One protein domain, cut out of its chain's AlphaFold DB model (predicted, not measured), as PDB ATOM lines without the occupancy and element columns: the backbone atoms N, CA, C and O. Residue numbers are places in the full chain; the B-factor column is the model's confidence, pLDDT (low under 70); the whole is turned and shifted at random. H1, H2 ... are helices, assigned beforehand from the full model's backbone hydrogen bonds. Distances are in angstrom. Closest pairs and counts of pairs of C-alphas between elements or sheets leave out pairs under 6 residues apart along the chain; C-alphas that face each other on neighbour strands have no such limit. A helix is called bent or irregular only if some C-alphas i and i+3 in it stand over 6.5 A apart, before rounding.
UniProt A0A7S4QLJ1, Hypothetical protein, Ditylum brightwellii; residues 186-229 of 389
ATOM      1  N   LEU A 186     238.344 190.815 194.004       83.88
ATOM      2  CA  LEU A 186     239.385 189.988 193.397       83.88
ATOM      3  C   LEU A 186     240.037 189.063 194.438       83.88
ATOM      4  O   LEU A 186     240.236 189.486 195.587       83.88
ATOM      5  N   PRO A 187     240.426 187.835 194.040       92.12
ATOM      6  CA  PRO A 187     241.254 186.970 194.870       92.12
ATOM      7  C   PRO A 187     242.523 187.701 195.344       92.12
ATOM      8  O   PRO A 187     243.076 188.507 194.583       92.12
ATOM      9  N   PRO A 188     243.003 187.436 196.573       88.56
ATOM     10  CA  PRO A 188     244.165 188.124 197.142       88.56
ATOM     11  C   PRO A 188     245.414 187.995 196.258       88.56
ATOM     12  O   PRO A 188     246.125 188.980 196.068       88.56
ATOM     13  N   ASP A 189     245.613 186.839 195.622       91.88
ATOM     14  CA  ASP A 189     246.739 186.596 194.711       91.88
ATOM     15  C   ASP A 189     246.693 187.502 193.472       91.88
ATOM     16  O   ASP A 189     247.707 188.054 193.045       91.88
ATOM     17  N   VAL A 190     245.495 187.719 192.916       90.81
ATOM     18  CA  VAL A 190     245.295 188.584 191.744       90.81
ATOM     19  C   VAL A 190     245.480 190.052 192.122       90.81
ATOM     20  O   VAL A 190     246.066 190.810 191.351       90.81
ATOM     21  N   LYS A 191     245.048 190.459 193.322       86.94
ATOM     22  CA  LYS A 191     245.314 191.808 193.849       86.94
ATOM     23  C   LYS A 191     246.810 192.051 194.025       86.94
ATOM     24  O   LYS A 191     247.305 193.093 193.603       86.94
ATOM     25  N   ALA A 192     247.528 191.090 194.608       87.88
ATOM     26  CA  ALA A 192     248.973 191.178 194.799       87.88
ATOM     27  C   ALA A 192     249.721 191.254 193.458       87.88
ATOM     28  O   ALA A 192     250.632 192.070 193.308       87.88
ATOM     29  N   LEU A 193     249.298 190.462 192.465       92.44
ATOM     30  CA  LEU A 193     249.838 190.518 191.107       92.44
ATOM     31  C   LEU A 193     249.548 191.862 190.423       92.44
ATOM     32  O   LEU A 193     250.444 192.461 189.837       92.44
ATOM     33  N   LEU A 194     248.319 192.369 190.503       87.75
ATOM     34  CA  LEU A 194     247.972 193.653 189.894       87.75
ATOM     35  C   LEU A 194     248.765 194.800 190.531       87.75
ATOM     36  O   LEU A 194     249.270 195.675 189.830       87.75
ATOM     37  N   LEU A 195     248.932 194.764 191.854       88.19
ATOM     38  CA  LEU A 195     249.724 195.744 192.586       88.19
ATOM     39  C   LEU A 195     251.209 195.678 192.204       88.19
ATOM     40  O   LEU A 195     251.851 196.720 192.069       88.19
ATOM     41  N   SER A 196     251.768 194.480 192.008       89.25
ATOM     42  CA  SER A 196     253.163 194.328 191.579       89.25
ATOM     43  C   SER A 196     253.372 194.813 190.143       89.25
ATOM     44  O   SER A 196     254.335 195.541 189.891       89.25
ATOM     45  N   ILE A 197     252.434 194.522 189.235       92.06
ATOM     46  CA  ILE A 197     252.427 195.060 187.868       92.06
ATOM     47  C   ILE A 197     252.357 196.588 187.907       92.06
ATOM     48  O   ILE A 197     253.205 197.244 187.306       92.06
ATOM     49  N   HIS A 198     251.426 197.164 188.667       88.06
ATOM     50  CA  HIS A 198     251.294 198.614 188.804       88.06
ATOM     51  C   HIS A 198     252.586 199.262 189.325       88.06
ATOM     52  O   HIS A 198     253.093 200.212 188.729       88.06
ATOM     53  N   ARG A 199     253.184 198.706 190.386       89.81
ATOM     54  CA  ARG A 199     254.473 199.177 190.919       89.81
ATOM     55  C   ARG A 199     255.590 199.089 189.878       89.81
ATOM     56  O   ARG A 199     256.366 200.031 189.751       89.81
ATOM     57  N   SER A 200     255.660 197.996 189.118       91.94
ATOM     58  CA  SER A 200     256.659 197.832 188.053       91.94
ATOM     59  C   SER A 200     256.464 198.832 186.908       91.94
ATOM     60  O   SER A 200     257.436 199.391 186.398       91.94
ATOM     61  N   HIS A 201     255.212 199.127 186.555       90.50
ATOM     62  CA  HIS A 201     254.865 200.124 185.551       90.50
ATOM     63  C   HIS A 201     255.266 201.529 186.012       90.50
ATOM     64  O   HIS A 201     255.985 202.222 185.296       90.50
ATOM     65  N   MET A 202     254.914 201.911 187.242       88.19
ATOM     66  CA  MET A 202     255.332 203.186 187.834       88.19
ATOM     67  C   MET A 202     256.857 203.315 187.904       88.19
ATOM     68  O   MET A 202     257.404 204.353 187.538       88.19
ATOM     69  N   LEU A 203     257.562 202.248 188.292       90.94
ATOM     70  CA  LEU A 203     259.027 202.231 188.301       90.94
ATOM     71  C   LEU A 203     259.606 202.437 186.893       90.94
ATOM     72  O   LEU A 203     260.587 203.158 186.726       90.94
ATOM     73  N   THR A 204     258.974 201.848 185.878       92.81
ATOM     74  CA  THR A 204     259.360 202.022 184.472       92.81
ATOM     75  C   THR A 204     259.139 203.463 184.011       92.81
ATOM     76  O   THR A 204     260.022 204.039 183.378       92.81
ATOM     77  N   LEU A 205     258.008 204.081 184.370       85.12
ATOM     78  CA  LEU A 205     257.726 205.487 184.061       85.12
ATOM     79  C   LEU A 205     258.729 206.438 184.728       85.12
ATOM     80  O   LEU A 205     259.238 207.341 184.067       85.12
ATOM     81  N   ILE A 206     259.070 206.205 186.000       86.31
ATOM     82  CA  ILE A 206     260.078 206.994 186.727       86.31
ATOM     83  C   ILE A 206     261.464 206.804 186.105       86.31
ATOM     84  O   ILE A 206     262.185 207.769 185.867       86.31
ATOM     85  N   SER A 207     261.850 205.565 185.794       88.69
ATOM     86  CA  SER A 207     263.125 205.298 185.124       88.69
ATOM     87  C   SER A 207     263.202 206.012 183.771       88.69
ATOM     88  O   SER A 207     264.232 206.609 183.448       88.69
ATOM     89  N   ARG A 208     262.101 206.018 183.011       86.56
ATOM     90  CA  ARG A 208     261.998 206.730 181.736       86.56
ATOM     91  C   ARG A 208     262.089 208.243 181.916       86.56
ATOM     92  O   ARG A 208     262.809 208.876 181.151       86.56
ATOM     93  N   SER A 209     261.409 208.832 182.899       80.44
ATOM     94  CA  SER A 209     261.463 210.283 183.126       80.44
ATOM     95  C   SER A 209     262.861 210.745 183.544       80.44
ATOM     96  O   SER A 209     263.344 211.755 183.036       80.44
ATOM     97  N   LEU A 210     263.555 209.963 184.378       83.19
ATOM     98  CA  LEU A 210     264.952 210.211 184.748       83.19
ATOM     99  C   LEU A 210     265.890 210.112 183.541       83.19
ATOM    100  O   LEU A 210     266.766 210.959 183.372       83.19
ATOM    101  N   PHE A 211     265.694 209.106 182.684       90.12
ATOM    102  CA  PHE A 211     266.464 208.962 181.449       90.12
ATOM    103  C   PHE A 211     266.217 210.124 180.478       90.12
ATOM    104  O   PHE A 211     267.161 210.702 179.953       90.12
ATOM    105  N   ILE A 212     264.961 210.522 180.266       82.75
ATOM    106  CA  ILE A 212     264.644 211.672 179.409       82.75
ATOM    107  C   ILE A 212     265.264 212.944 179.997       82.75
ATOM    108  O   ILE A 212     265.917 213.696 179.277       82.75
ATOM    109  N   SER A 213     265.150 213.151 181.311       78.00
ATOM    110  CA  SER A 213     265.752 214.299 181.993       78.00
ATOM    111  C   SER A 213     267.271 214.364 181.807       78.00
ATOM    112  O   SER A 213     267.791 215.455 181.573       78.00
ATOM    113  N   SER A 214     267.974 213.227 181.839       84.06
ATOM    114  CA  SER A 214     269.419 213.194 181.586       84.06
ATOM    115  C   SER A 214     269.781 213.435 180.119       84.06
ATOM    116  O   SER A 214     270.859 213.950 179.846       84.06
ATOM    117  N   THR A 215     268.896 213.118 179.170       83.06
ATOM    118  CA  THR A 215     269.092 213.490 177.756       83.06
ATOM    119  C   THR A 215     268.766 214.956 177.473       83.06
ATOM    120  O   THR A 215     269.368 215.557 176.590       83.06
ATOM    121  N   CYS A 216     267.865 215.574 178.243       76.31
ATOM    122  CA  CYS A 216     267.527 216.992 178.095       76.31
ATOM    123  C   CYS A 216     268.666 217.939 178.509       76.31
ATOM    124  O   CYS A 216     268.623 219.117 178.163       76.31
ATOM    125  N   SER A 217     269.671 217.455 179.247       79.50
ATOM    126  CA  SER A 217     270.874 218.224 179.583       79.50
ATOM    127  C   SER A 217     271.981 218.128 178.526       79.50
ATOM    128  O   SER A 217     273.059 218.689 178.731       79.50
ATOM    129  N   ASP A 218     271.732 217.444 177.404       86.69
ATOM    130  CA  ASP A 218     272.663 217.397 176.282       86.69
ATOM    131  C   ASP A 218     272.841 218.793 175.660       86.69
ATOM    132  O   ASP A 218     271.880 219.480 175.302       86.69
ATOM    133  N   TRP A 219     274.098 219.215 175.539       85.38
ATOM    134  CA  TRP A 219     274.478 220.529 175.033       85.38
ATOM    135  C   TRP A 219     274.117 220.688 173.551       85.38
ATOM    136  O   TRP A 219     273.708 221.776 173.137       85.38
ATOM    137  N   GLU A 220     274.206 219.612 172.762       87.81
ATOM    138  CA  GLU A 220     273.835 219.631 171.343       87.81
ATOM    139  C   GLU A 220     272.339 219.892 171.191       87.81
ATOM    140  O   GLU A 220     271.918 220.791 170.455       87.81
ATOM    141  N   LEU A 221     271.536 219.147 171.954       82.12
ATOM    142  CA  LEU A 221     270.088 219.294 171.971       82.12
ATOM    143  C   LEU A 221     269.679 220.685 172.459       82.12
ATOM    144  O   LEU A 221     268.774 221.290 171.886       82.12
ATOM    145  N   LEU A 222     270.372 221.218 173.467       81.81
ATOM    146  CA  LEU A 222     270.113 222.550 173.999       81.81
ATOM    147  C   LEU A 222     270.378 223.646 172.956       81.81
ATOM    148  O   LEU A 222     269.554 224.546 172.797       81.81
ATOM    149  N   HIS A 223     271.480 223.576 172.203       83.25
ATOM    150  CA  HIS A 223     271.740 224.545 171.132       83.25
ATOM    151  C   HIS A 223     270.704 224.471 170.014       83.25
ATOM    152  O   HIS A 223     270.239 225.507 169.534       83.25
ATOM    153  N   VAL A 224     270.315 223.256 169.627       85.19
ATOM    154  CA  VAL A 224     269.251 223.045 168.642       85.19
ATOM    155  C   VAL A 224     267.930 223.619 169.161       85.19
ATOM    156  O   VAL A 224     267.278 224.374 168.444       85.19
ATOM    157  N   ALA A 225     267.575 223.363 170.421       83.56
ATOM    158  CA  ALA A 225     266.385 223.925 171.058       83.56
ATOM    159  C   ALA A 225     266.408 225.463 171.059       83.56
ATOM    160  O   ALA A 225     265.439 226.089 170.631       83.56
ATOM    161  N   HIS A 226     267.531 226.079 171.442       83.44
ATOM    162  CA  HIS A 226     267.692 227.535 171.406       83.44
ATOM    163  C   HIS A 226     267.579 228.121 169.996       83.44
ATOM    164  O   HIS A 226     267.084 229.235 169.852       83.44
ATOM    165  N   SER A 227     267.994 227.385 168.960       86.44
ATOM    166  CA  SER A 227     267.883 227.846 167.570       86.44
ATOM    167  C   SER A 227     266.438 227.936 167.065       86.44
ATOM    168  O   SER A 227     266.170 228.665 166.111       86.44
ATOM    169  N   PHE A 228     265.502 227.221 167.701       86.31
ATOM    170  CA  PHE A 228     264.084 227.295 167.352       86.31
ATOM    171  C   PHE A 228     263.379 228.497 167.975       86.31
ATOM    172  O   PHE A 228     262.400 228.975 167.401       86.31
ATOM    173  N   ILE A 229     263.859 228.988 169.120       87.31
ATOM    174  CA  ILE A 229     263.207 230.077 169.850       87.31
ATOM    175  C   ILE A 229     263.351 231.382 169.047       87.31
ATOM    176  O   ILE A 229     264.469 231.760 168.684       87.31
TER     177      ILE A 229
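Overview. This is residues 186 to 229 of the 389 residues of the protein "Hypothetical protein" of Ditylum brightwellii (UniProt A0A7S4QLJ1). What shape does the printed part have? It is a long helix, H1, with a shorter helix, H2, turned off at its far end, so that the two make an L with a long arm and a short foot. H1 makes the longest axis, and no core lies between the arms. What is it made of? The printed part has 44 residues with two named helices, H1 then H2, and no named strand; the class is all helix. How spread out is it? It is extended, with a radius of gyration of the C-alphas of 18.3 A and spans of 56 by 16 by 6 A.

Along the chain. Where does H1 run? H1 is residues 188 to 215, from C-alpha 188 at (244.165, 188.124, 197.142) to C-alpha 215 at (269.092, 213.490, 177.756), a length of 40.5 A. Where does H2 run? H2 is residues 219 to 228, 14.6 A from first to last C-alpha, and ends with C-alpha 228 at (264.084, 227.295, 167.352).

Arrangement. How near do the helices come? H1 and H2 are only just apart, their closest C-alphas being 8.3 A from each other. What joins them? A tight link of three residues, Cys 216 to Asp 218. Are their backbones well formed? In H1 and H2 every O i to N i+4 pair is within hydrogen-bond range, and neither helix is bent or irregular.

Size, cuts and confidence. How large is it? The two C-alphas farthest apart, those of Pro 187 and Ser 227, are 55.9 A from each other. Which stretches stand free? Residues 187 to 193, 195 to 215 and 217 to 224 stand free. Is anything cut or uncertain? The printed part has no cut, its mean pLDDT is 86.5, and no printed residue is under 70.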